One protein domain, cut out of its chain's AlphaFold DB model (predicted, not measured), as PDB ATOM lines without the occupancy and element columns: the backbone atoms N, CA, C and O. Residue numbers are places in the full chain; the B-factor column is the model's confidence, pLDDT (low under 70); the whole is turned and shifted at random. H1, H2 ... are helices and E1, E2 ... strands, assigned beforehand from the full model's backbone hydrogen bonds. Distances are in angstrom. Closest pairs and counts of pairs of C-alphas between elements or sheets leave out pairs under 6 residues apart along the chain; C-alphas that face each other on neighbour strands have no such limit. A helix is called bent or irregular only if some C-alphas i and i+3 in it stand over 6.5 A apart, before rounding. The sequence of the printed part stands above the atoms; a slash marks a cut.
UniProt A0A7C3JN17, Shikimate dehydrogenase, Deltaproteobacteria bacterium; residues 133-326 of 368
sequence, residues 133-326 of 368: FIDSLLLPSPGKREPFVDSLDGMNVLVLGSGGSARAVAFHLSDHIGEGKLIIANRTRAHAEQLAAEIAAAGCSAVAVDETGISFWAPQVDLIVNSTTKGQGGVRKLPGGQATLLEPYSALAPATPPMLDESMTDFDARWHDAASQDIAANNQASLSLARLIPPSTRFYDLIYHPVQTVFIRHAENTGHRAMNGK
ATOM      1  N   PHE A 133      56.117   1.499  53.923       98.19
ATOM      2  CA  PHE A 133      55.648   0.711  52.786       98.19
ATOM      3  C   PHE A 133      55.820  -0.793  53.032       98.19
ATOM      4  O   PHE A 133      54.847  -1.531  52.889       98.19
ATOM      5  N   ILE A 134      56.991  -1.245  53.488       98.31
ATOM      6  CA  ILE A 134      57.218  -2.659  53.836       98.31
ATOM      7  C   ILE A 134      56.246  -3.121  54.923       98.31
ATOM      8  O   ILE A 134      55.551  -4.122  54.745       98.31
ATOM      9  N   ASP A 135      56.098  -2.345  55.999       97.69
ATOM     10  CA  ASP A 135      55.145  -2.651  57.066       97.69
ATOM     11  C   ASP A 135      53.702  -2.716  56.528       97.69
ATOM     12  O   ASP A 135      52.875  -3.463  57.043       97.69
ATOM     13  N   SER A 136      53.362  -1.936  55.495       97.50
ATOM     14  CA  SER A 136      52.022  -1.970  54.890       97.50
ATOM     15  C   SER A 136      51.739  -3.243  54.099       97.50
ATOM     16  O   SER A 136      50.579  -3.639  53.984       97.50
ATOM     17  N   LEU A 137      52.790  -3.886  53.591       98.12
ATOM     18  CA  LEU A 137      52.710  -5.137  52.854       98.12
ATOM     19  C   LEU A 137      52.696  -6.340  53.797       98.12
ATOM     20  O   LEU A 137      51.845  -7.216  53.648       98.12
ATOM     21  N   LEU A 138      53.618  -6.348  54.764       97.88
ATOM     22  CA  LEU A 138      53.951  -7.514  55.586       97.88
ATOM     23  C   LEU A 138      53.245  -7.550  56.943       97.88
ATOM     24  O   LEU A 138      53.209  -8.600  57.579       97.88
ATOM     25  N   LEU A 139      52.667  -6.435  57.404       95.94
ATOM     26  CA  LEU A 139      51.902  -6.413  58.649       95.94
ATOM     27  C   LEU A 139      50.400  -6.273  58.366       95.94
ATOM     28  O   LEU A 139      49.989  -5.405  57.583       95.94
ATOM     29  N   PRO A 140      49.541  -7.039  59.063       92.69
ATOM     30  CA  PRO A 140      48.101  -6.869  58.966       92.69
ATOM     31  C   PRO A 140      47.686  -5.435  59.313       92.69
ATOM     32  O   PRO A 140      48.163  -4.834  60.282       92.69
ATOM     33  N   SER A 141      46.796  -4.866  58.502       87.25
ATOM     34  CA  SER A 141      46.102  -3.624  58.859       87.25
ATOM     35  C   SER A 141      45.109  -3.882  59.999       87.25
ATOM     36  O   SER A 141      44.620  -5.009  60.123       87.25
ATOM     37  N   PRO A 142      44.745  -2.873  60.812       82.44
ATOM     38  CA  PRO A 142      43.732  -3.044  61.850       82.44
ATOM     39  C   PRO A 142      42.445  -3.684  61.312       82.44
ATOM     40  O   PRO A 142      41.926  -3.294  60.267       82.44
ATOM     41  N   GLY A 143      41.952  -4.704  62.017       84.94
ATOM     42  CA  GLY A 143      40.777  -5.481  61.607       84.94
ATOM     43  C   GLY A 143      41.039  -6.549  60.535       84.94
ATOM     44  O   GLY A 143      40.106  -7.245  60.136       84.94
ATOM     45  N   LYS A 144      42.282  -6.720  60.073       88.44
ATOM     46  CA  LYS A 144      42.701  -7.824  59.198       88.44
ATOM     47  C   LYS A 144      43.561  -8.812  59.983       88.44
ATOM     48  O   LYS A 144      44.326  -8.416  60.854       88.44
ATOM     49  N   ARG A 145      43.406 -10.104  59.679       90.62
ATOM     50  CA  ARG A 145      44.206 -11.183  60.287       90.62
ATOM     51  C   ARG A 145      45.506 -11.434  59.532       90.62
ATOM     52  O   ARG A 145      46.519 -11.718  60.152       90.62
ATOM     53  N   GLU A 146      45.459 -11.300  58.211       94.50
ATOM     54  CA  GLU A 146      46.564 -11.623  57.311       94.50
ATOM     55  C   GLU A 146      47.166 -10.355  56.692       94.50
ATOM     56  O   GLU A 146      46.447  -9.357  56.504       94.50
ATOM     57  N   PRO A 147      48.466 -10.382  56.360       97.12
ATOM     58  CA  PRO A 147      49.122  -9.308  55.629       97.12
ATOM     59  C   PRO A 147      48.648  -9.227  54.165       97.12
ATOM     60  O   PRO A 147      47.796  -9.992  53.690       97.12
ATOM     61  N   PHE A 148      49.141  -8.228  53.431       97.31
ATOM     62  CA  PHE A 148      48.840  -8.091  52.003       97.31
ATOM     63  C   PHE A 148      49.598  -9.119  51.155       97.31
ATOM     64  O   PHE A 148      49.048  -9.664  50.192       97.31
ATOM     65  N   VAL A 149      50.830  -9.411  51.557       96.94
ATOM     66  CA  VAL A 149      51.669 -10.501  51.058       96.94
ATOM     67  C   VAL A 149      52.356 -11.160  52.249       96.94
ATOM     68  O   VAL A 149      52.686 -10.478  53.215       96.94
ATOM     69  N   ASP A 150      52.546 -12.475  52.191       95.75
ATOM     70  CA  ASP A 150      53.136 -13.233  53.303       95.75
ATOM     71  C   ASP A 150      54.658 -13.055  53.381       95.75
ATOM     72  O   ASP A 150      55.238 -13.043  54.463       95.75
ATOM     73  N   SER A 151      55.301 -12.890  52.224       97.06
ATOM     74  CA  SER A 151      56.728 -12.615  52.076       97.06
ATOM     75  C   SER A 151      56.966 -11.825  50.789       97.06
ATOM     76  O   SER A 151      56.131 -11.852  49.885       97.06
ATOM     77  N   LEU A 152      58.099 -11.130  50.720       98.31
ATOM     78  CA  LEU A 152      58.630 -10.520  49.499       98.31
ATOM     79  C   LEU A 152      59.766 -11.343  48.879       98.31
ATOM     80  O   LEU A 152      60.127 -11.095  47.732       98.31
ATOM     81  N   ASP A 153      60.313 -12.308  49.621       97.94
ATOM     82  CA  ASP A 153      61.465 -13.105  49.204       97.94
ATOM     83  C   ASP A 153      61.191 -13.846  47.886       97.94
ATOM     84  O   ASP A 153      60.157 -14.498  47.722       97.94
ATOM     85  N   GLY A 154      62.107 -13.698  46.933       98.00
ATOM     86  CA  GLY A 154      62.020 -14.244  45.582       98.00
ATOM     87  C   GLY A 154      61.073 -13.513  44.623       98.00
ATOM     88  O   GLY A 154      60.987 -13.922  43.466       98.00
ATOM     89  N   MET A 155      60.367 -12.454  45.043       98.50
ATOM     90  CA  MET A 155      59.404 -11.769  44.170       98.50
ATOM     91  C   MET A 155      60.077 -10.939  43.076       98.50
ATOM     92  O   MET A 155      61.002 -10.160  43.318       98.50
ATOM     93  N   ASN A 156      59.512 -11.002  41.875       98.69
ATOM     94  CA  ASN A 156      59.736  -9.990  40.853       98.69
ATOM     95  C   ASN A 156      58.748  -8.839  41.076       98.69
ATOM     96  O   ASN A 156      57.538  -9.059  41.155       98.69
ATOM     97  N   VAL A 157      59.243  -7.603  41.165       98.81
ATOM     98  CA  VAL A 157      58.419  -6.428  41.478       98.81
ATOM     99  C   VAL A 157      58.582  -5.353  40.415       98.81
ATOM    100  O   VAL A 157      59.689  -4.888  40.148       98.81
ATOM    101  N   LEU A 158      57.465  -4.917  39.832       98.88
ATOM    102  CA  LEU A 158      57.409  -3.777  38.919       98.88
ATOM    103  C   LEU A 158      57.075  -2.500  39.692       98.88
ATOM    104  O   LEU A 158      55.952  -2.322  40.157       98.88
ATOM    105  N   VAL A 159      58.029  -1.579  39.787       98.75
ATOM    106  CA  VAL A 159      57.845  -0.246  40.364       98.75
ATOM    107  C   VAL A 159      57.616   0.760  39.240       98.75
ATOM    108  O   VAL A 159      58.477   0.982  38.390       98.75
ATOM    109  N   LEU A 160      56.444   1.391  39.241       98.56
ATOM    110  CA  LEU A 160      56.085   2.457  38.311       98.56
ATOM    111  C   LEU A 160      56.443   3.798  38.955       98.56
ATOM    112  O   LEU A 160      55.789   4.216  39.912       98.56
ATOM    113  N   GLY A 161      57.465   4.480  38.448       96.38
ATOM    114  CA  GLY A 161      57.974   5.757  38.953       96.38
ATOM    115  C   GLY A 161      59.417   5.687  39.461       96.38
ATOM    116  O   GLY A 161      59.958   4.627  39.742       96.38
ATOM    117  N   SER A 162      60.051   6.859  39.578       94.62
ATOM    118  CA  SER A 162      61.451   7.013  40.034       94.62
ATOM    119  C   SER A 162      61.672   8.232  40.953       94.62
ATOM    120  O   SER A 162      62.802   8.638  41.210       94.62
ATOM    121  N   GLY A 163      60.590   8.847  41.451       90.19
ATOM    122  CA  GLY A 163      60.653   9.996  42.366       90.19
ATOM    123  C   GLY A 163      61.031   9.619  43.807       90.19
ATOM    124  O   GLY A 163      61.246   8.455  44.116       90.19
ATOM    125  N   GLY A 164      61.053  10.593  44.726       88.38
ATOM    126  CA  GLY A 164      61.521  10.382  46.110       88.38
ATOM    127  C   GLY A 164      60.852   9.217  46.860       88.38
ATOM    128  O   GLY A 164      61.545   8.439  47.510       88.38
ATOM    129  N   SER A 165      59.530   9.044  46.730       91.44
ATOM    130  CA  SER A 165      58.830   7.892  47.326       91.44
ATOM    131  C   SER A 165      59.154   6.575  46.607       91.44
ATOM    132  O   SER A 165      59.320   5.555  47.265       91.44
ATOM    133  N   ALA A 166      59.299   6.598  45.276       94.81
ATOM    134  CA  ALA A 166      59.690   5.429  44.485       94.81
ATOM    135  C   ALA A 166      61.092   4.933  44.861       94.81
ATOM    136  O   ALA A 166      61.307   3.734  44.984       94.81
ATOM    137  N   ARG A 167      62.028   5.859  45.115       95.62
ATOM    138  CA  ARG A 167      63.376   5.540  45.603       95.62
ATOM    139  C   ARG A 167      63.315   4.831  46.953       95.62
ATOM    140  O   ARG A 167      63.895   3.763  47.099       95.62
ATOM    141  N   ALA A 168      62.570   5.383  47.915       96.12
ATOM    142  CA  ALA A 168      62.411   4.765  49.232       96.12
ATOM    143  C   ALA A 168      61.802   3.353  49.141       96.12
ATOM    144  O   ALA A 168      62.291   2.430  49.785       96.12
ATOM    145  N   VAL A 169      60.779   3.177  48.297       97.75
ATOM    146  CA  VAL A 169      60.169   1.873  47.998       97.75
ATOM    147  C   VAL A 169      61.184   0.912  47.376       97.75
ATOM    148  O   VAL A 169      61.320  -0.205  47.860       97.75
ATOM    149  N   ALA A 170      61.923   1.333  46.347       98.00
ATOM    150  CA  ALA A 170      62.864   0.478  45.626       98.00
ATOM    151  C   ALA A 170      64.016  -0.016  46.514       98.00
ATOM    152  O   ALA A 170      64.294  -1.210  46.519       98.00
ATOM    153  N   PHE A 171      64.639   0.862  47.310       97.81
ATOM    154  CA  PHE A 171      65.722   0.463  48.220       97.81
ATOM    155  C   PHE A 171      65.245  -0.478  49.329       97.81
ATOM    156  O   PHE A 171      65.945  -1.419  49.686       97.81
ATOM    157  N   HIS A 172      64.046  -0.262  49.866       97.62
ATOM    158  CA  HIS A 172      63.514  -1.195  50.851       97.62
ATOM    159  C   HIS A 172      63.078  -2.514  50.212       97.62
ATOM    160  O   HIS A 172      63.321  -3.562  50.796       97.62
ATOM    161  N   LEU A 173      62.496  -2.510  49.009       98.19
ATOM    162  CA  LEU A 173      62.216  -3.752  48.286       98.19
ATOM    163  C   LEU A 173      63.504  -4.533  48.009       98.19
ATOM    164  O   LEU A 173      63.521  -5.736  48.237       98.19
ATOM    165  N   SER A 174      64.594  -3.870  47.601       97.25
ATOM    166  CA  SER A 174      65.869  -4.552  47.340       97.25
ATOM    167  C   SER A 174      66.442  -5.267  48.563       97.25
ATOM    168  O   SER A 174      67.149  -6.253  48.406       97.25
ATOM    169  N   ASP A 175      66.105  -4.811  49.771       96.19
ATOM    170  CA  ASP A 175      66.519  -5.473  51.013       96.19
ATOM    171  C   ASP A 175      65.653  -6.700  51.362       96.19
ATOM    172  O   ASP A 175      66.039  -7.489  52.220       96.19
ATOM    173  N   HIS A 176      64.474  -6.849  50.745       97.62
ATOM    174  CA  HIS A 176      63.459  -7.839  51.142       97.62
ATOM    175  C   HIS A 176      63.138  -8.883  50.070       97.62
ATOM    176  O   HIS A 176      62.576  -9.920  50.414       97.62
ATOM    177  N   ILE A 177      63.455  -8.632  48.795       97.81
ATOM    178  CA  ILE A 177      63.103  -9.559  47.707       97.81
ATOM    179  C   ILE A 177      64.110 -10.692  47.486       97.81
ATOM    180  O   ILE A 177      63.854 -11.559  46.655       97.81
ATOM    181  N   GLY A 178      65.246 -10.707  48.191       95.94
ATOM    182  CA  GLY A 178      66.265 -11.753  48.040       95.94
ATOM    183  C   GLY A 178      66.764 -11.876  46.594       95.94
ATOM    184  O   GLY A 178      67.163 -10.885  45.987       95.94
ATOM    185  N   GLU A 179      66.688 -13.083  46.027       95.44
ATOM    186  CA  GLU A 179      67.060 -13.380  44.626       95.44
ATOM    187  C   GLU A 179      66.030 -12.886  43.586       95.44
ATOM    188  O   GLU A 179      66.159 -13.147  42.386       95.44
ATOM    189  N   GLY A 180      64.985 -12.191  44.039       97.69
ATOM    190  CA  GLY A 180      64.001 -11.532  43.193       97.69
ATOM    191  C   GLY A 180      64.587 -10.398  42.343       97.69
ATOM    192  O   GLY A 180      65.774 -10.060  42.391       97.69
ATOM    193  N   LYS A 181      63.726  -9.779  41.533       98.19
ATOM    194  CA  LYS A 181      64.126  -8.730  40.584       98.19
ATOM    195  C   LYS A 181      63.254  -7.492  40.685       98.19
ATOM    196  O   LYS A 181      62.030  -7.581  40.650       98.19
ATOM    197  N   LEU A 182      63.888  -6.322  40.686       98.56
ATOM    198  CA  LEU A 182      63.210  -5.040  40.521       98.56
ATOM    199  C   LEU A 182      63.162  -4.615  39.056       98.56
ATOM    200  O   LEU A 182      64.184  -4.485  38.389       98.56
ATOM    201  N   ILE A 183      61.961  -4.346  38.558       98.69
ATOM    202  CA  ILE A 183      61.737  -3.710  37.265       98.69
ATOM    203  C   ILE A 183      61.271  -2.288  37.551       98.69
ATOM    204  O   ILE A 183      60.243  -2.087  38.188       98.69
ATOM    205  N   ILE A 184      62.020  -1.293  37.093       98.69
ATOM    206  CA  ILE A 184      61.734   0.118  37.349       98.69
ATOM    207  C   ILE A 184      61.294   0.757  36.042       98.69
ATOM    208  O   ILE A 184      62.088   0.894  35.113       98.69
ATOM    209  N   ALA A 185      60.025   1.146  35.970       98.25
ATOM    210  CA  ALA A 185      59.454   1.811  34.809       98.25
ATOM    211  C   ALA A 185      59.275   3.302  35.083       98.25
ATOM    212  O   ALA A 185      58.700   3.691  36.100       98.25
ATOM    213  N   ASN A 186      59.720   4.164  34.173       97.38
ATOM    214  CA  ASN A 186      59.499   5.602  34.305       97.38
ATOM    215  C   ASN A 186      59.333   6.280  32.944       97.38
ATOM    216  O   ASN A 186      60.008   5.918  31.986       97.38
ATOM    217  N   ARG A 187      58.507   7.336  32.880       94.38
ATOM    218  CA  ARG A 187      58.328   8.157  31.666       94.38
ATOM    219  C   ARG A 187      59.659   8.637  31.087       94.38
ATOM    220  O   ARG A 187      59.891   8.544  29.889       94.38
ATOM    221  N   THR A 188      60.540   9.141  31.947       94.81
ATOM    222  CA  THR A 188      61.910   9.496  31.570       94.81
ATOM    223  C   THR A 188      62.813   8.310  31.877       94.81
ATOM    224  O   THR A 188      63.165   8.101  33.042       94.81
ATOM    225  N   ARG A 189      63.184   7.547  30.844       95.19
ATOM    226  CA  ARG A 189      63.979   6.314  30.963       95.19
ATOM    227  C   ARG A 189      65.268   6.490  31.770       95.19
ATOM    228  O   ARG A 189      65.533   5.691  32.657       95.19
ATOM    229  N   ALA A 190      65.993   7.586  31.546       97.38
ATOM    230  CA  ALA A 190      67.243   7.884  32.252       97.38
ATOM    231  C   ALA A 190      67.093   7.896  33.788       97.38
ATOM    232  O   ALA A 190      67.993   7.463  34.499       97.38
ATOM    233  N   HIS A 191      65.946   8.338  34.321       95.81
ATOM    234  CA  HIS A 191      65.712   8.307  35.772       95.81
ATOM    235  C   HIS A 191      65.490   6.880  36.296       95.81
ATOM    236  O   HIS A 191      65.883   6.575  37.420       95.81
ATOM    237  N   ALA A 192      64.868   6.001  35.499       97.56
ATOM    238  CA  ALA A 192      64.753   4.586  35.847       97.56
ATOM    239  C   ALA A 192      66.121   3.897  35.790       97.56
ATOM    240  O   ALA A 192      66.448   3.138  36.693       97.56
ATOM    241  N   GLU A 193      66.929   4.195  34.767       98.31
ATOM    242  CA  GLU A 193      68.290   3.663  34.606       98.31
ATOM    243  C   GLU A 193      69.186   4.057  35.776       98.31
ATOM    244  O   GLU A 193      69.866   3.200  36.336       98.31
ATOM    245  N   GLN A 194      69.123   5.321  36.200       97.44
ATOM    246  CA  GLN A 194      69.848   5.786  37.376       97.44
ATOM    247  C   GLN A 194      69.446   5.003  38.634       97.44
ATOM    248  O   GLN A 194      70.313   4.470  39.323       97.44
ATOM    249  N   LEU A 195      68.145   4.901  38.928       97.06
ATOM    250  CA  LEU A 195      67.689   4.185  40.121       97.06
ATOM    251  C   LEU A 195      68.033   2.689  40.047       97.06
ATOM    252  O   LEU A 195      68.501   2.127  41.030       97.06
ATOM    253  N   ALA A 196      67.867   2.044  38.890       98.19
ATOM    254  CA  ALA A 196      68.215   0.635  38.714       98.19
ATOM    255  C   ALA A 196      69.718   0.383  38.912       98.19
ATOM    256  O   ALA A 196      70.084  -0.606  39.541       98.19
ATOM    257  N   ALA A 197      70.587   1.282  38.438       98.00
ATOM    258  CA  ALA A 197      72.030   1.181  38.658       98.00
ATOM    259  C   ALA A 197      72.398   1.300  40.146       98.00
ATOM    260  O   ALA A 197      73.242   0.551  40.635       98.00
ATOM    261  N   GLU A 198      71.746   2.203  40.880       96.81
ATOM    262  CA  GLU A 198      71.950   2.361  42.323       96.81
ATOM    263  C   GLU A 198      71.480   1.126  43.114       96.81
ATOM    264  O   GLU A 198      72.174   0.684  44.029       96.81
ATOM    265  N   ILE A 199      70.350   0.521  42.728       97.44
ATOM    266  CA  ILE A 199      69.872  -0.747  43.303       97.44
ATOM    267  C   ILE A 199      70.818  -1.910  42.971       97.44
ATOM    268  O   ILE A 199      71.143  -2.712  43.847       97.44
ATOM    269  N   ALA A 200      71.307  -1.988  41.731       96.81
ATOM    270  CA  ALA A 200      72.270  -3.008  41.326       96.81
ATOM    271  C   ALA A 200      73.586  -2.892  42.106       96.81
ATOM    272  O   ALA A 200      74.132  -3.898  42.556       96.81
ATOM    273  N   ALA A 201      74.060  -1.668  42.349       95.25
ATOM    274  CA  ALA A 201      75.225  -1.411  43.195       95.25
ATOM    275  C   ALA A 201      74.996  -1.800  44.668       95.25
ATOM    276  O   ALA A 201      75.957  -2.108  45.372       95.25
ATOM    277  N   ALA A 202      73.741  -1.821  45.129       90.81
ATOM    278  CA  ALA A 202      73.358  -2.328  46.446       90.81
ATOM    279  C   ALA A 202      73.234  -3.867  46.504       90.81
ATOM    280  O   ALA A 202      72.966  -4.403  47.576       90.81
ATOM    281  N   GLY A 203      73.467  -4.575  45.390       93.06
ATOM    282  CA  GLY A 203      73.516  -6.038  45.333       93.06
ATOM    283  C   GLY A 203      72.220  -6.724  44.896       93.06
ATOM    284  O   GLY A 203      72.137  -7.943  44.986       93.06
ATOM    285  N   CYS A 204      71.222  -5.981  44.410       96.19
ATOM    286  CA  CYS A 204      69.933  -6.528  43.978       96.19
ATOM    287  C   CYS A 204      69.792  -6.521  42.449       96.19
ATOM    288  O   CYS A 204      70.208  -5.574  41.781       96.19
ATOM    289  N   SER A 205      69.147  -7.539  41.869       97.31
ATOM    290  CA  SER A 205      68.847  -7.545  40.431       97.31
ATOM    291  C   SER A 205      67.858  -6.427  40.092       97.31
ATOM    292  O   SER A 205      66.750  -6.391  40.629       97.31
ATOM    293  N   ALA A 206      68.243  -5.511  39.200       98.19
ATOM    294  CA  ALA A 206      67.390  -4.406  38.776       98.19
ATOM    295  C   ALA A 206      67.478  -4.143  37.269       98.19
ATOM    296  O   ALA A 206      68.557  -4.168  36.677       98.19
ATOM    297  N   VAL A 207      66.331  -3.864  36.650       98.00
ATOM    298  CA  VAL A 207      66.205  -3.522  35.230       98.00
ATOM    299  C   VAL A 207      65.388  -2.245  35.095       98.00
ATOM    300  O   VAL A 207      64.321  -2.115  35.687       98.00
ATOM    301  N   ALA A 208      65.876  -1.314  34.284       98.38
ATOM    302  CA  ALA A 208      65.154  -0.098  33.944       98.38
ATOM    303  C   ALA A 208      64.422  -0.236  32.610       98.38
ATOM    304  O   ALA A 208      64.972  -0.756  31.637       98.38
ATOM    305  N   VAL A 209      63.203   0.292  32.554       97.62
ATOM    306  CA  VAL A 209      62.413   0.411  31.328       97.62
ATOM    307  C   VAL A 209      61.726   1.771  31.244       97.62
ATOM    308  O   VAL A 209      61.518   2.464  32.242       97.62
ATOM    309  N   ASP A 210      61.366   2.167  30.030       95.69
ATOM    310  CA  ASP A 210      60.381   3.226  29.825       95.69
ATOM    311  C   ASP A 210      58.948   2.666  29.921       95.69
ATOM    312  O   ASP A 210      58.732   1.472  30.150       95.69
ATOM    313  N   GLU A 211      57.944   3.529  29.756       93.25
ATOM    314  CA  GLU A 211      56.537   3.122  29.861       93.25
ATOM    315  C   GLU A 211      56.108   2.112  28.789       93.25
ATOM    316  O   GLU A 211      55.159   1.363  29.015       93.25
ATOM    317  N   THR A 212      56.804   2.032  27.650       92.75
ATOM    318  CA  THR A 212      56.482   1.045  26.608       92.75
ATOM    319  C   THR A 212      56.877  -0.373  27.025       92.75
ATOM    320  O   THR A 212      56.253  -1.337  26.587       92.75
ATOM    321  N   GLY A 213      57.844  -0.509  27.940       95.88
ATOM    322  CA  GLY A 213      58.250  -1.792  28.514       95.88
ATOM    323  C   GLY A 213      57.282  -2.358  29.559       95.88
ATOM    324  O   GLY A 213      57.392  -3.536  29.899       95.88
ATOM    325  N   ILE A 214      56.323  -1.565  30.060       97.69
ATOM    326  CA  ILE A 214      55.380  -1.998  31.109       97.69
ATOM    327  C   ILE A 214      54.566  -3.214  30.650       97.69
ATOM    328  O   ILE A 214      54.423  -4.167  31.409       97.69
ATOM    329  N   SER A 215      54.071  -3.221  29.408       96.94
ATOM    330  CA  SER A 215      53.235  -4.313  28.886       96.94
ATOM    331  C   SER A 215      53.975  -5.641  28.753       96.94
ATOM    332  O   SER A 215      53.362  -6.696  28.896       96.94
ATOM    333  N   PHE A 216      55.286  -5.591  28.520       97.69
ATOM    334  CA  PHE A 216      56.130  -6.777  28.481       97.69
ATOM    335  C   PHE A 216      56.376  -7.329  29.888       97.69
ATOM    336  O   PHE A 216      56.241  -8.530  30.098       97.69
ATOM    337  N   TRP A 217      56.721  -6.474  30.854       98.12
ATOM    338  CA  TRP A 217      57.134  -6.915  32.192       98.12
ATOM    339  C   TRP A 217      55.981  -7.186  33.155       98.12
ATOM    340  O   TRP A 217      56.107  -8.075  33.991       98.12
ATOM    341  N   ALA A 218      54.865  -6.460  33.065       98.38
ATOM    342  CA  ALA A 218      53.767  -6.590  34.023       98.38
ATOM    343  C   ALA A 218      53.185  -8.021  34.134       98.38
ATOM    344  O   ALA A 218      52.871  -8.433  35.248       98.38
ATOM    345  N   PRO A 219      53.093  -8.829  33.056       98.38
ATOM    346  CA  PRO A 219      52.680 -10.234  33.161       98.38
ATOM    347  C   PRO A 219      53.711 -11.180  33.804       98.38
ATOM    348  O   PRO A 219      53.419 -12.356  33.988       98.38
ATOM    349  N   GLN A 220      54.924 -10.701  34.097       98.06
ATOM    350  CA  GLN A 220      56.065 -11.501  34.569       98.06
ATOM    351  C   GLN A 220      56.453 -11.193  36.028       98.06
ATOM    352  O   GLN A 220      57.537 -11.579  36.469       98.06
ATOM    353  N   VAL A 221      55.610 -10.462  36.762       98.62
ATOM    354  CA  VAL A 221      55.896 -10.001  38.129       98.62
ATOM    355  C   VAL A 221      54.832 -10.440  39.130       98.62
ATOM    356  O   VAL A 221      53.671 -10.650  38.784       98.62
ATOM    357  N   ASP A 222      55.229 -10.520  40.395       98.75
ATOM    358  CA  ASP A 222      54.385 -10.931  41.519       98.75
ATOM    359  C   ASP A 222      53.716  -9.732  42.206       98.75
ATOM    360  O   ASP A 222      52.643  -9.852  42.802       98.75
ATOM    361  N   LEU A 223      54.325  -8.549  42.091       98.88
ATOM    362  CA  LEU A 223      53.831  -7.301  42.664       98.88
ATOM    363  C   LEU A 223      54.044  -6.136  41.689       98.88
ATOM    364  O   LEU A 223      55.132  -5.948  41.148       98.88
ATOM    365  N   ILE A 224      53.012  -5.314  41.506       98.88
ATOM    366  CA  ILE A 224      53.082  -4.055  40.759       98.88
ATOM    367  C   ILE A 224      52.797  -2.906  41.716       98.88
ATOM    368  O   ILE A 224      51.747  -2.873  42.357       98.88
ATOM    369  N   VAL A 225      53.717  -1.947  41.787       98.81
ATOM    370  CA  VAL A 225      53.652  -0.801  42.693       98.81
ATOM    371  C   VAL A 225      53.550   0.494  41.893       98.81
ATOM    372  O   VAL A 225      54.519   0.925  41.267       98.81
ATOM    373  N   ASN A 226      52.393   1.159  41.935       98.62
ATOM    374  CA  ASN A 226      52.273   2.531  41.454       98.62
ATOM    375  C   ASN A 226      52.887   3.494  42.473       98.62
ATOM    376  O   ASN A 226      52.326   3.730  43.539       98.62
ATOM    377  N   SER A 227      54.027   4.079  42.117       96.69
ATOM    378  CA  SER A 227      54.695   5.159  42.853       96.69
ATOM    379  C   SER A 227      54.763   6.464  42.041       96.69
ATOM    380  O   SER A 227      55.539   7.373  42.352       96.69
ATOM    381  N   THR A 228      53.951   6.559  40.983       95.19
ATOM    382  CA  THR A 228      53.753   7.779  40.197       95.19
ATOM    383  C   THR A 228      52.643   8.641  40.801       95.19
ATOM    384  O   THR A 228      52.026   8.295  41.803       95.19
ATOM    385  N   THR A 229      52.360   9.778  40.167       93.38
ATOM    386  CA  THR A 229      51.202  10.623  40.491       93.38
ATOM    387  C   THR A 229      49.986  10.340  39.596       93.38
ATOM    388  O   THR A 229      48.986  11.045  39.704       93.38
ATOM    389  N   LYS A 230      50.053   9.375  38.661       96.38
ATOM    390  CA  LYS A 230      48.907   9.006  37.809       96.38
ATOM    391  C   LYS A 230      47.837   8.339  38.671       96.38
ATOM    392  O   LYS A 230      48.149   7.405  39.403       96.38
ATOM    393  N   GLY A 231      46.606   8.828  38.578       97.06
ATOM    394  CA  GLY A 231      45.492   8.427  39.432       97.06
ATOM    395  C   GLY A 231      45.295   9.318  40.659       97.06
ATOM    396  O   GLY A 231      44.335   9.106  41.389       97.06
ATOM    397  N   GLN A 232      46.163  10.309  40.906       94.81
ATOM    398  CA  GLN A 232      46.050  11.177  42.080       94.81
ATOM    399  C   GLN A 232      44.946  12.219  41.873       94.81
ATOM    400  O   GLN A 232      44.918  12.899  40.847       94.81
ATOM    401  N   GLY A 233      44.066  12.351  42.867       92.00
ATOM    402  CA  GLY A 233      42.978  13.328  42.855       92.00
ATOM    403  C   GLY A 233      43.441  14.769  43.063       92.00
ATOM    404  O   GLY A 233      44.446  15.021  43.734       92.00
ATOM    405  N   GLY A 234      42.648  15.706  42.544       89.69
ATOM    406  CA  GLY A 234      42.867  17.148  42.670       89.69
ATOM    407  C   GLY A 234      43.711  17.769  41.553       89.69
ATOM    408  O   GLY A 234      44.370  17.085  40.769       89.69
ATOM    409  N   VAL A 235      43.672  19.103  41.492       89.56
ATOM    410  CA  VAL A 235      44.388  19.902  40.491       89.56
ATOM    411  C   VAL A 235      45.875  19.950  40.822       89.56
ATOM    412  O   VAL A 235      46.281  20.386  41.900       89.56
ATOM    413  N   ARG A 236      46.707  19.534  39.867       89.12
ATOM    414  CA  ARG A 236      48.159  19.647  39.955       89.12
ATOM    415  C   ARG A 236      48.614  20.938  39.296       89.12
ATOM    416  O   ARG A 236      48.560  21.053  38.075       89.12
ATOM    417  N   LYS A 237      49.143  21.849  40.106       86.94
ATOM    418  CA  LYS A 237      49.798  23.070  39.637       86.94
ATOM    419  C   LYS A 237      51.187  22.774  39.077       86.94
ATOM    420  O   LYS A 237      51.903  21.893  39.558       86.94
ATOM    421  N   LEU A 238      51.548  23.501  38.033       85.75
ATOM    422  CA  LEU A 238      52.787  23.387  37.277       85.75
ATOM    423  C   LEU A 238      53.416  24.783  37.122       85.75
ATOM    424  O   LEU A 238      52.720  25.794  37.249       85.75
ATOM    425  N   PRO A 239      54.730  24.869  36.848       80.50
ATOM    426  CA  PRO A 239      55.382  26.149  36.589       80.50
ATOM    427  C   PRO A 239      54.685  26.945  35.479       80.50
ATOM    428  O   PRO A 239      54.206  26.371  34.503       80.50
ATOM    429  N   GLY A 240      54.666  28.272  35.616       86.56
ATOM    430  CA  GLY A 240      54.084  29.165  34.609       86.56
ATOM    431  C   GLY A 240      52.560  29.295  34.666       86.56
ATOM    432  O   GLY A 240      51.960  29.607  33.644       86.56
ATOM    433  N   GLY A 241      51.935  29.045  35.823       88.50
ATOM    434  CA  GLY A 241      50.481  29.179  35.991       88.50
ATOM    435  C   GLY A 241      49.684  28.093  35.267       88.50
ATOM    436  O   GLY A 241      48.502  28.266  34.996       88.50
ATOM    437  N   GLN A 242      50.328  26.978  34.917       93.69
ATOM    438  CA  GLN A 242      49.662  25.849  34.282       93.69
ATOM    439  C   GLN A 242      49.137  24.868  35.329       93.69
ATOM    440  O   GLN A 242      49.693  24.727  36.418       93.69
ATOM    441  N   ALA A 243      48.095  24.131  34.974       94.25
ATOM    442  CA  ALA A 243      47.501  23.099  35.796       94.25
ATOM    443  C   ALA A 243      47.059  21.890  34.962       94.25
ATOM    444  O   ALA A 243      46.820  21.976  33.754       94.25
ATOM    445  N   THR A 244      46.968  20.735  35.618       96.25
ATOM    446  CA  THR A 244      46.507  19.480  35.014       96.25
ATOM    447  C   THR A 244      45.804  18.588  36.040       96.25
ATOM    448  O   THR A 244      45.963  18.782  37.248       96.25
ATOM    449  N   LEU A 245      45.061  17.587  35.572       96.31
ATOM    450  CA  LEU A 245      44.442  16.547  36.393       96.31
ATOM    451  C   LEU A 245      45.073  15.189  36.076       96.31
ATOM    452  O   LEU A 245      45.442  14.897  34.939       96.31
ATOM    453  N   LEU A 246      45.218  14.344  37.095       96.88
ATOM    454  CA  LEU A 246      45.824  13.015  36.943       96.88
ATOM    455  C   LEU A 246      44.904  11.875  37.376       96.88
ATOM    456  O   LEU A 246      45.165  10.729  37.010       96.88
ATOM    457  N   GLU A 247      43.837  12.183  38.111       97.50
ATOM    458  CA  GLU A 247      42.868  11.223  38.644       97.50
ATOM    459  C   GLU A 247      42.303  10.243  37.603       97.50
ATOM    460  O   GLU A 247      42.235   9.049  37.904       97.50
ATOM    461  N   PRO A 248      41.951  10.673  36.371       98.19
ATOM    462  CA  PRO A 248      41.313   9.780  35.404       98.19
ATOM    463  C   PRO A 248      42.249   8.765  34.734       98.19
ATOM    464  O   PRO A 248      41.767   7.960  33.937       98.19
ATOM    465  N   TYR A 249      43.554   8.802  35.019       98.50
ATOM    466  CA  TYR A 249      44.552   7.947  34.374       98.50
ATOM    467  C   TYR A 249      45.001   6.795  35.268       98.50
ATOM    468  O   TYR A 249      45.217   6.947  36.471       98.50
ATOM    469  N   SER A 250      45.254   5.644  34.653       98.44
ATOM    470  CA  SER A 250      45.989   4.541  35.264       98.44
ATOM    471  C   SER A 250      47.493   4.682  35.049       98.44
ATOM    472  O   SER A 250      47.960   5.035  33.962       98.44
ATOM    473  N   ALA A 251      48.266   4.299  36.065       97.69
ATOM    474  CA  ALA A 251      49.715   4.173  35.966       97.69
ATOM    475  C   ALA A 251      50.181   2.997  35.091       97.69
ATOM    476  O   ALA A 251      51.323   2.993  34.642       97.69
ATOM    477  N   LEU A 252      49.305   2.023  34.810       97.44
ATOM    478  CA  LEU A 252      49.634   0.822  34.031       97.44
ATOM    479  C   LEU A 252      49.764   1.090  32.517       97.44
ATOM    480  O   LEU A 252      50.064   0.179  31.751       97.44
ATOM    481  N   ALA A 253      49.517   2.324  32.072       96.69
ATOM    482  CA  ALA A 253      49.634   2.721  30.676       96.69
ATOM    483  C   ALA A 253      50.216   4.145  30.527       96.69
ATOM    484  O   ALA A 253      50.127   4.966  31.455       96.69
ATOM    485  N   PRO A 254      50.805   4.473  29.360       94.69
ATOM    486  CA  PRO A 254      51.201   5.838  29.022       94.69
ATOM    487  C   PRO A 254      50.019   6.814  29.094       94.69
ATOM    488  O   PRO A 254      48.873   6.426  28.877       94.69
ATOM    489  N   ALA A 255      50.301   8.071  29.430       94.75
ATOM    490  CA  ALA A 255      49.314   9.149  29.456       94.75
ATOM    491  C   ALA A 255      49.998  10.479  29.132       94.75
ATOM    492  O   ALA A 255      51.125  10.719  29.584       94.75
ATOM    493  N   THR A 256      49.295  11.344  28.408       95.69
ATOM    494  CA  THR A 256      49.756  12.671  27.988       95.69
ATOM    495  C   THR A 256      48.721  13.726  28.391       95.69
ATOM    496  O   THR A 256      48.106  14.360  27.533       95.69
ATOM    497  N   PRO A 257      48.510  13.932  29.705       96.19
ATOM    498  CA  PRO A 257      47.470  14.825  30.192       96.19
ATOM    499  C   PRO A 257      47.700  16.263  29.701       96.19
ATOM    500  O   PRO A 257      48.833  16.755  29.780       96.19
ATOM    501  N   PRO A 258      46.654  16.971  29.231       96.69
ATOM    502  CA  PRO A 258      46.797  18.350  28.795       96.69
ATOM    503  C   PRO A 258      47.175  19.255  29.971       96.69
ATOM    504  O   PRO A 258      46.813  19.007  31.126       96.69
ATOM    505  N   MET A 259      47.910  20.318  29.662       96.19
ATOM    506  CA  MET A 259      48.273  21.377  30.603       96.19
ATOM    507  C   MET A 259      47.558  22.644  30.153       96.19
ATOM    508  O   MET A 259      47.803  23.121  29.045       96.19
ATOM    509  N   LEU A 260      46.661  23.160  30.987       95.88
ATOM    510  CA  LEU A 260      45.888  24.370  30.708       95.88
ATOM    511  C   LEU A 260      46.250  25.460  31.715       95.88
ATOM    512  O   LEU A 260      46.834  25.168  32.752       95.88
ATOM    513  N   ASP A 261      45.924  26.710  31.408       94.06
ATOM    514  CA  ASP A 261      46.076  27.823  32.351       94.06
ATOM    515  C   ASP A 261      45.167  27.607  33.579       94.06
ATOM    516  O   ASP A 261      43.980  27.317  33.421       94.06
ATOM    517  N   GLU A 262      45.714  27.725  34.794       88.44
ATOM    518  CA  GLU A 262      44.968  27.507  36.041       88.44
ATOM    519  C   GLU A 262      43.879  28.563  36.296       88.44
ATOM    520  O   GLU A 262      42.943  28.312  37.051       88.44
ATOM    521  N   SER A 263      43.989  29.739  35.667       89.94
ATOM    522  CA  SER A 263      43.024  30.843  35.769       89.94
ATOM    523  C   SER A 263      41.847  30.718  34.798       89.94
ATOM    524  O   SER A 263      40.934  31.549  34.808       89.94
ATOM    525  N   MET A 264      41.852  29.688  33.948       90.94
ATOM    526  CA  MET A 264      40.835  29.492  32.923       90.94
ATOM    527  C   MET A 264      39.451  29.254  33.546       90.94
ATOM    528  O   MET A 264      39.267  28.384  34.396       90.94
ATOM    529  N   THR A 265      38.445  29.996  33.076       92.06
ATOM    530  CA  THR A 265      37.041  29.743  33.430       92.06
ATOM    531  C   THR A 265      36.617  28.358  32.948       92.06
ATOM    532  O   THR A 265      36.947  27.975  31.824       92.06
ATOM    533  N   ASP A 266      35.862  27.635  33.774       92.50
ATOM    534  CA  ASP A 266      35.428  26.258  33.504       92.50
ATOM    535  C   ASP A 266      36.599  25.293  33.244       92.50
ATOM    536  O   ASP A 266      36.509  24.408  32.387       92.50
ATOM    537  N   PHE A 267      37.707  25.475  33.980       94.06
ATOM    538  CA  PHE A 267      38.924  24.663  33.870       94.06
ATOM    539  C   PHE A 267      38.618  23.164  33.788       94.06
ATOM    540  O   PHE A 267      39.065  22.515  32.845       94.06
ATOM    541  N   ASP A 268      37.820  22.629  34.718       92.94
ATOM    542  CA  ASP A 268      37.534  21.192  34.789       92.94
ATOM    543  C   ASP A 268      36.866  20.673  33.508       92.94
ATOM    544  O   ASP A 268      37.317  19.682  32.933       92.94
ATOM    545  N   ALA A 269      35.831  21.361  33.015       95.06
ATOM    546  CA  ALA A 269      35.112  20.957  31.806       95.06
ATOM    547  C   ALA A 269      36.028  20.992  30.575       95.06
ATOM    548  O   ALA A 269      36.128  20.015  29.834       95.06
ATOM    549  N   ARG A 270      36.775  22.088  30.402       96.25
ATOM    550  CA  ARG A 270      37.705  22.258  29.277       96.25
ATOM    551  C   ARG A 270      38.856  21.264  29.314       96.25
ATOM    552  O   ARG A 270      39.279  20.765  28.270       96.25
ATOM    553  N   TRP A 271      39.370  20.981  30.508       97.38
ATOM    554  CA  TRP A 271      40.411  19.985  30.701       97.38
ATOM    555  C   TRP A 271      39.892  18.595  30.328       97.38
ATOM    556  O   TRP A 271      40.563  17.881  29.585       97.38
ATOM    557  N   HIS A 272      38.683  18.233  30.769       96.75
ATOM    558  CA  HIS A 272      38.065  16.950  30.434       96.75
ATOM    559  C   HIS A 272      37.792  16.793  28.937       96.75
ATOM    560  O   HIS A 272      38.091  15.731  28.387       96.75
ATOM    561  N   ASP A 273      37.309  17.839  28.265       97.19
ATOM    562  CA  ASP A 273      37.110  17.826  26.814       97.19
ATOM    563  C   ASP A 273      38.430  17.546  26.080       97.19
ATOM    564  O   ASP A 273      38.506  16.635  25.249       97.19
ATOM    565  N   ALA A 274      39.496  18.266  26.450       97.31
ATOM    566  CA  ALA A 274      40.826  18.110  25.862       97.31
ATOM    567  C   ALA A 274      41.481  16.752  26.181       97.31
ATOM    568  O   ALA A 274      42.227  16.219  25.362       97.31
ATOM    569  N   ALA A 275      41.218  16.189  27.361       97.88
ATOM    570  CA  ALA A 275      41.810  14.938  27.832       97.88
ATOM    571  C   ALA A 275      41.040  13.681  27.390       97.88
ATOM    572  O   ALA A 275      41.569  12.575  27.490       97.88
ATOM    573  N   SER A 276      39.797  13.823  26.920       98.00
ATOM    574  CA  SER A 276      38.851  12.717  26.700       98.00
ATOM    575  C   SER A 276      39.424  11.538  25.899       98.00
ATOM    576  O   SER A 276      39.292  10.383  26.313       98.00
ATOM    577  N   GLN A 277      40.102  11.816  24.782       98.19
ATOM    578  CA  GLN A 277      40.703  10.788  23.926       98.19
ATOM    579  C   GLN A 277      41.898  10.090  24.593       98.19
ATOM    580  O   GLN A 277      42.007   8.866  24.512       98.19
ATOM    581  N   ASP A 278      42.764  10.841  25.283       98.38
ATOM    582  CA  ASP A 278      43.930  10.293  25.992       98.38
ATOM    583  C   ASP A 278      43.494   9.423  27.182       98.38
ATOM    584  O   ASP A 278      44.002   8.318  27.366       98.38
ATOM    585  N   ILE A 279      42.472   9.857  27.930       98.62
ATOM    586  CA  ILE A 279      41.861   9.076  29.017       98.62
ATOM    587  C   ILE A 279      41.302   7.756  28.476       98.62
ATOM    588  O   ILE A 279      41.552   6.697  29.053       98.62
ATOM    589  N   ALA A 280      40.563   7.794  27.364       98.56
ATOM    590  CA  ALA A 280      40.002   6.589  26.759       98.56
ATOM    591  C   ALA A 280      41.103   5.611  26.312       98.56
ATOM    592  O   ALA A 280      41.023   4.417  26.615       98.56
ATOM    593  N   ALA A 281      42.153   6.110  25.654       98.31
ATOM    594  CA  ALA A 281      43.286   5.302  25.211       98.31
ATOM    595  C   ALA A 281      44.056   4.685  26.392       98.31
ATOM    596  O   ALA A 281      44.306   3.475  26.402       98.31
ATOM    597  N   ASN A 282      44.376   5.488  27.414       98.19
ATOM    598  CA  ASN A 282      45.036   5.028  28.634       98.19
ATOM    599  C   ASN A 282      44.216   3.941  29.338       98.19
ATOM    600  O   ASN A 282      44.748   2.880  29.673       98.19
ATOM    601  N   ASN A 283      42.915   4.175  29.528       98.75
ATOM    602  CA  ASN A 283      42.063   3.256  30.269       98.75
ATOM    603  C   ASN A 283      41.860   1.938  29.515       98.75
ATOM    604  O   ASN A 283      41.936   0.870  30.127       98.75
ATOM    605  N   GLN A 284      41.692   1.995  28.191       98.50
ATOM    606  CA  GLN A 284      41.600   0.810  27.344       98.50
ATOM    607  C   GLN A 284      42.886  -0.026  27.395       98.50
ATOM    608  O   GLN A 284      42.815  -1.241  27.603       98.50
ATOM    609  N   ALA A 285      44.056   0.599  27.233       98.31
ATOM    610  CA  ALA A 285      45.346  -0.087  27.302       98.31
ATOM    611  C   ALA A 285      45.594  -0.693  28.692       98.31
ATOM    612  O   ALA A 285      45.935  -1.868  28.803       98.31
ATOM    613  N   SER A 286      45.342   0.083  29.748       98.50
ATOM    614  CA  SER A 286      45.488  -0.338  31.142       98.50
ATOM    615  C   SER A 286      44.602  -1.541  31.476       98.50
ATOM    616  O   SER A 286      45.092  -2.547  31.980       98.50
ATOM    617  N   LEU A 287      43.302  -1.489  31.160       98.62
ATOM    618  CA  LEU A 287      42.388  -2.601  31.442       98.62
ATOM    619  C   LEU A 287      42.723  -3.843  30.605       98.62
ATOM    620  O   LEU A 287      42.598  -4.966  31.091       98.62
ATOM    621  N   SER A 288      43.152  -3.648  29.355       98.38
ATOM    622  CA  SER A 288      43.547  -4.758  28.478       98.38
ATOM    623  C   SER A 288      44.796  -5.456  29.007       98.38
ATOM    624  O   SER A 288      44.823  -6.682  29.054       98.38
ATOM    625  N   LEU A 289      45.789  -4.692  29.469       98.56
ATOM    626  CA  LEU A 289      46.993  -5.235  30.091       98.56
ATOM    627  C   LEU A 289      46.685  -5.919  31.428       98.56
ATOM    628  O   LEU A 289      47.177  -7.017  31.660       98.56
ATOM    629  N   ALA A 290      45.819  -5.337  32.263       98.50
ATOM    630  CA  ALA A 290      45.405  -5.947  33.527       98.50
ATOM    631  C   ALA A 290      44.832  -7.364  33.345       98.50
ATOM    632  O   ALA A 290      45.076  -8.227  34.175       98.50
ATOM    633  N   ARG A 291      44.147  -7.649  32.229       98.25
ATOM    634  CA  ARG A 291      43.625  -8.996  31.909       98.25
ATOM    635  C   ARG A 291      44.699 -10.024  31.545       98.25
ATOM    636  O   ARG A 291      44.405 -11.214  31.559       98.25
ATOM    637  N   LEU A 292      45.890  -9.577  31.153       98.06
ATOM    638  CA  LEU A 292      47.012 -10.442  30.772       98.06
ATOM    639  C   LEU A 292      47.933 -10.759  31.956       98.06
ATOM    640  O   LEU A 292      48.813 -11.606  31.833       98.06
ATOM    641  N   ILE A 293      47.759 -10.058  33.076       98.69
ATOM    642  CA  ILE A 293      48.571 -10.227  34.277       98.69
ATOM    643  C   ILE A 293      48.083 -11.472  35.043       98.69
ATOM    644  O   ILE A 293      46.872 -11.703  35.114       98.69
ATOM    645  N   PRO A 294      48.992 -12.311  35.581       98.25
ATOM    646  CA  PRO A 294      48.609 -13.479  36.364       98.25
ATOM    647  C   PRO A 294      47.705 -13.114  37.558       98.25
ATOM    648  O   PRO A 294      48.038 -12.198  38.309       98.25
ATOM    649  N   PRO A 295      46.626 -13.873  37.839       97.25
ATOM    650  CA  PRO A 295      45.717 -13.575  38.955       97.25
ATOM    651  C   PRO A 295      46.376 -13.556  40.345       97.25
ATOM    652  O   PRO A 295      45.823 -13.001  41.295       97.25
ATOM    653  N   SER A 296      47.548 -14.188  40.486       97.50
ATOM    654  CA  SER A 296      48.356 -14.169  41.707       97.50
ATOM    655  C   SER A 296      49.068 -12.833  41.942       97.50
ATOM    656  O   SER A 296      49.390 -12.530  43.093       97.50
ATOM    657  N   THR A 297      49.290 -12.032  40.894       98.62
ATOM    658  CA  THR A 297      49.980 -10.745  40.979       98.62
ATOM    659  C   THR A 297      49.187  -9.763  41.837       98.62
ATOM    660  O   THR A 297      47.967  -9.613  41.721       98.62
ATOM    661  N   ARG A 298      49.889  -9.069  42.731       98.56
ATOM    662  CA  ARG A 298      49.310  -8.065  43.626       98.56
ATOM    663  C   ARG A 298      49.492  -6.663  43.061       98.56
ATOM    664  O   ARG A 298      50.524  -6.353  42.472       98.56
ATOM    665  N   PHE A 299      48.512  -5.797  43.296       98.81
ATOM    666  CA  PHE A 299      48.561  -4.394  42.882       98.81
ATOM    667  C   PHE A 299      48.614  -3.495  44.109       98.81
ATOM    668  O   PHE A 299      47.744  -3.556  44.975       98.81
ATOM    669  N   TYR A 300      49.622  -2.640  44.185       98.75
ATOM    670  CA  TYR A 300      49.766  -1.671  45.256       98.75
ATOM    671  C   TYR A 300      49.847  -0.270  44.668       98.75
ATOM    672  O   TYR A 300      50.656  -0.008  43.785       98.75
ATOM    673  N   ASP A 301      49.034   0.649  45.165       98.50
ATOM    674  CA  ASP A 301      49.077   2.051  44.766       98.50
ATOM    675  C   ASP A 301      49.488   2.908  45.956       98.50
ATOM    676  O   ASP A 301      48.844   2.852  46.995       98.50
ATOM    677  N   LEU A 302      50.551   3.706  45.834       97.00
ATOM    678  CA  LEU A 302      50.947   4.648  46.887       97.00
ATOM    679  C   LEU A 302      49.927   5.783  47.057       97.00
ATOM    680  O   LEU A 302      49.938   6.484  48.073       97.00
ATOM    681  N   ILE A 303      49.040   5.979  46.083       95.38
ATOM    682  CA  ILE A 303      47.967   6.961  46.153       95.38
ATOM    683  C   ILE A 303      46.882   6.460  47.109       95.38
ATOM    684  O   ILE A 303      46.454   5.310  47.066       95.38
ATOM    685  N   TYR A 304      46.425   7.349  47.990       92.88
ATOM    686  CA  TYR A 304      45.333   7.094  48.938       92.88
ATOM    687  C   TYR A 304      44.132   8.031  48.736       92.88
ATOM    688  O   TYR A 304      43.124   7.903  49.436       92.88
ATOM    689  N   HIS A 305      44.252   8.999  47.821       91.56
ATOM    690  CA  HIS A 305      43.179   9.901  47.422       91.56
ATOM    691  C   HIS A 305      43.173  10.078  45.889       91.56
ATOM    692  O   HIS A 305      44.129  10.652  45.352       91.56
ATOM    693  N   PRO A 306      42.114   9.631  45.190       94.50
ATOM    694  CA  PRO A 306      40.930   8.946  45.718       94.50
ATOM    695  C   PRO A 306      41.264   7.575  46.332       94.50
ATOM    696  O   PRO A 306      42.347   7.030  46.131       94.50
ATOM    697  N   VAL A 307      40.321   7.011  47.096       92.75
ATOM    698  CA  VAL A 307      40.479   5.684  47.726       92.75
ATOM    699  C   VAL A 307      40.691   4.590  46.676       92.75
ATOM    700  O   VAL A 307      41.449   3.653  46.922       92.75
ATOM    701  N   GLN A 308      40.040   4.721  45.520       96.38
ATOM    702  CA  GLN A 308      40.146   3.793  44.402       96.38
ATOM    703  C   GLN A 308      40.558   4.567  43.145       96.38
ATOM    704  O   GLN A 308      39.727   5.197  42.487       96.38
ATOM    705  N   THR A 309      41.848   4.523  42.821       98.50
ATOM    706  CA  THR A 309      42.374   5.036  41.550       98.50
ATOM    707  C   THR A 309      41.912   4.157  40.388       98.50
ATOM    708  O   THR A 309      41.452   3.027  40.581       98.50
ATOM    709  N   VAL A 310      42.067   4.635  39.151       98.62
ATOM    710  CA  VAL A 310      41.798   3.808  37.962       98.62
ATOM    711  C   VAL A 310      42.703   2.569  37.922       98.62
ATOM    712  O   VAL A 310      42.250   1.493  37.542       98.62
ATOM    713  N   PHE A 311      43.951   2.694  38.387       98.69
ATOM    714  CA  PHE A 311      44.892   1.581  38.530       98.69
ATOM    715  C   PHE A 311      44.340   0.475  39.446       98.69
ATOM    716  O   PHE A 311      44.250  -0.679  39.028       98.69
ATOM    717  N   ILE A 312      43.881   0.835  40.652       98.62
ATOM    718  CA  ILE A 312      43.253  -0.109  41.591       98.62
ATOM    719  C   ILE A 312      41.962  -0.690  41.005       98.62
ATOM    720  O   ILE A 312      41.763  -1.902  41.027       98.62
ATOM    721  N   ARG A 313      41.106   0.155  40.418       98.56
ATOM    722  CA  ARG A 313      39.832  -0.279  39.832       98.56
ATOM    723  C   ARG A 313      40.035  -1.316  38.728       98.56
ATOM    724  O   ARG A 313      39.290  -2.285  38.655       98.56
ATOM    725  N   HIS A 314      41.028  -1.131  37.859       98.62
ATOM    726  CA  HIS A 314      41.321  -2.090  36.793       98.62
ATOM    727  C   HIS A 314      41.859  -3.414  37.334       98.62
ATOM    728  O   HIS A 314      41.464  -4.466  36.831       98.62
ATOM    729  N   ALA A 315      42.703  -3.374  38.368       98.62
ATOM    730  CA  ALA A 315      43.180  -4.571  39.051       98.62
ATOM    731  C   ALA A 315      42.011  -5.375  39.650       98.62
ATOM    732  O   ALA A 315      41.850  -6.557  39.351       98.62
ATOM    733  N   GLU A 316      41.135  -4.719  40.415       98.38
ATOM    734  CA  GLU A 316      39.982  -5.363  41.057       98.38
ATOM    735  C   GLU A 316      38.966  -5.886  40.029       98.38
ATOM    736  O   GLU A 316      38.511  -7.025  40.133       98.38
ATOM    737  N   ASN A 317      38.676  -5.114  38.974       98.19
ATOM    738  CA  ASN A 317      37.780  -5.530  37.886       98.19
ATOM    739  C   ASN A 317      38.303  -6.735  37.087       98.19
ATOM    740  O   ASN A 317      37.546  -7.346  36.334       98.19
ATOM    741  N   THR A 318      39.590  -7.057  37.212       98.25
ATOM    742  CA  THR A 318      40.226  -8.217  36.573       98.25
ATOM    743  C   THR A 318      40.544  -9.335  37.567       98.25
ATOM    744  O   THR A 318      41.178 -10.315  37.195       98.25
ATOM    745  N   GLY A 319      40.047  -9.236  38.807       98.19
ATOM    746  CA  GLY A 319      40.137 -10.288  39.821       98.19
ATOM    747  C   GLY A 319      41.392 -10.245  40.697       98.19
ATOM    748  O   GLY A 319      41.586 -11.148  41.510       98.19
ATOM    749  N   HIS A 320      42.229  -9.215  40.576       98.69
ATOM    750  CA  HIS A 320      43.449  -9.086  41.369       98.69
ATOM    751  C   HIS A 320      43.161  -8.511  42.757       98.69
ATOM    752  O   HIS A 320      42.277  -7.674  42.949       98.69
ATOM    753  N   ARG A 321      43.977  -8.906  43.738       97.94
ATOM    754  CA  ARG A 321      43.987  -8.251  45.052       97.94
ATOM    755  C   ARG A 321      44.773  -6.948  44.945       97.94
ATOM    756  O   ARG A 321      45.940  -6.961  44.545       97.94
ATOM    757  N   ALA A 322      44.149  -5.855  45.367       97.88
ATOM    758  CA  ALA A 322      44.727  -4.525  45.303       97.88
ATOM    759  C   ALA A 322      44.732  -3.829  46.677       97.88
ATOM    760  O   ALA A 322      43.916  -4.144  47.548       97.88
ATOM    761  N   MET A 323      45.671  -2.906  46.895       97.12
ATOM    762  CA  MET A 323      45.759  -2.075  48.100       97.12
ATOM    763  C   MET A 323      46.184  -0.652  47.738       97.12
ATOM    764  O   MET A 323      47.087  -0.456  46.933       97.12
ATOM    765  N   ASN A 324      45.538   0.340  48.350       96.56
ATOM    766  CA  ASN A 324      45.909   1.747  48.211       96.56
ATOM    767  C   ASN A 324      46.913   2.194  49.293       96.56
ATOM    768  O   ASN A 324      47.209   1.472  50.247       96.56
ATOM    769  N   GLY A 325      47.371   3.442  49.198       95.88
ATOM    770  CA  GLY A 325      48.485   3.941  50.002       95.88
ATOM    771  C   GLY A 325      48.126   4.292  51.443       95.88
ATOM    772  O   GLY A 325      48.986   4.770  52.186       95.88
ATOM    773  N   LYS A 326      46.869   4.084  51.870       94.69
ATOM    774  CA  LYS A 326      46.399   4.483  53.205       94.69
ATOM    775  C   LYS A 326      47.239   3.832  54.305       94.69
ATOM    776  O   LYS A 326      47.651   4.500  55.251       94.69
TER     777      LYS A 326
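What this domain is: This is residues 133 to 326 of the 368 residues of the protein "Shikimate dehydrogenase" of Deltaproteobacteria bacterium (UniProt A0A7C3JN17). A twisted wall of five parallel strands stands between two layers of helices, H2 and H3 over one face and H4 and H6 over the other, and a small outlying lobe made of the hairpin E5 and E6 with the arm H5a extends the long axis. From that lobe H5b, the other arm of the bent helix H5, runs back to the body and packs on H6, while H1 packs on H2. The printed part has 194 residues with six named helices and seven named strands, in the order H1 E1 H2 E2 H3 E3 H4 E4 E5 E6 H5 E7 H6. The large sheet runs E3 E2 E1 E4 E7, and the sheet of E5 and E6 is antiparallel; the class is mixed, helices and strands. The whole is compact, with a radius of gyration of the C-alphas of 16.8 A and spans of 52 by 38 by 30 A.

How they stand to each other: H1, residues 133 to 138, touches residues 169 to 173 of H2, residues 164 to 176; their closest C-alphas, of Phe 133 and Val 169, are 6.7 A apart. E1, residues 156 to 160, and E2, residues 181 to 185, are parallel neighbours, with N 157 and O 181 within hydrogen-bond range at 2.8 A. H2 is on their sheet, over E2 and E1, at a height over the sheet of 9.4 A. E3, residues 205 to 209, is an edge strand parallel to E2, with N 182 and O 205 2.9 A apart. H3, residues 189 to 201, is over E3 on the same face as H2. E1, H2, E2 and E2, H3, E3 are strand-helix-strand units, two parallel neighbour strands with a helix between, and both crossovers are right-handed. E4, residues 223 to 226, is parallel to E1, with N 158 and O 223 2.9 A apart. H4, residues 211 to 220, is on the opposite face from H2; E3, H4, E4 form a split unit, with E2 and E1 between its strands, also right-handed. E5, residues 235 to 238, and E6, residues 242 to 245, form a hairpin, with N 236 and O 244 2.8 A apart. H5, residues 267 to 290, was assigned as one helix by its hydrogen bonds but is bent, with C-alphas 274 and 277 7.6 A apart; its arms H5a and H5b stand at 72 degrees, only just about perpendicular. E7, residues 298 to 301, is parallel to E4, with N 224 and O 298 2.9 A apart. H6, residues 310 to 317, is over E7 on the same face as H4 and touches H5b, with the C-alphas of Leu 287 and His 314 closest at 5.5 A. In H1, H2, H3, H5a, H5b and H6 every O i to N i+4 pair is within hydrogen-bond range; H4, only just irregular with C-alphas 216 and 219 6.8 A apart, has 2 of 6, and 4 of 7 O i to N i+3 pairs.

Where its parts are: H1 begins at C-alpha 133, (55.648, 0.711, 52.786), and is 8.9 A long. E1 is 13.2 A, H2 19.0 A, E2 12.9 A, H3 18.3 A, E3 13.7 A, H4 15.4 A and E4 10.0 A. E5 is 9.6 A and E6 10.9 A. H5a, residues 267 to 274, is 10.5 A and begins at (38.924, 24.663, 33.870); H5b, residues 277 to 290, is 19.9 A. E7 and H6 are each 10.2 A, and H6 ends at C-alpha 317, (37.780, -5.530, 37.886).

The domain as a whole: The C-alphas farthest apart, of Glu 179 and Thr 265, are 53.7 A apart. The printed part has no cut. The long links are H1 to E1, with 17 residues, and E6 to H5, with 21. The mean pLDDT of the printed part is 96.1, and no printed residue is under 70.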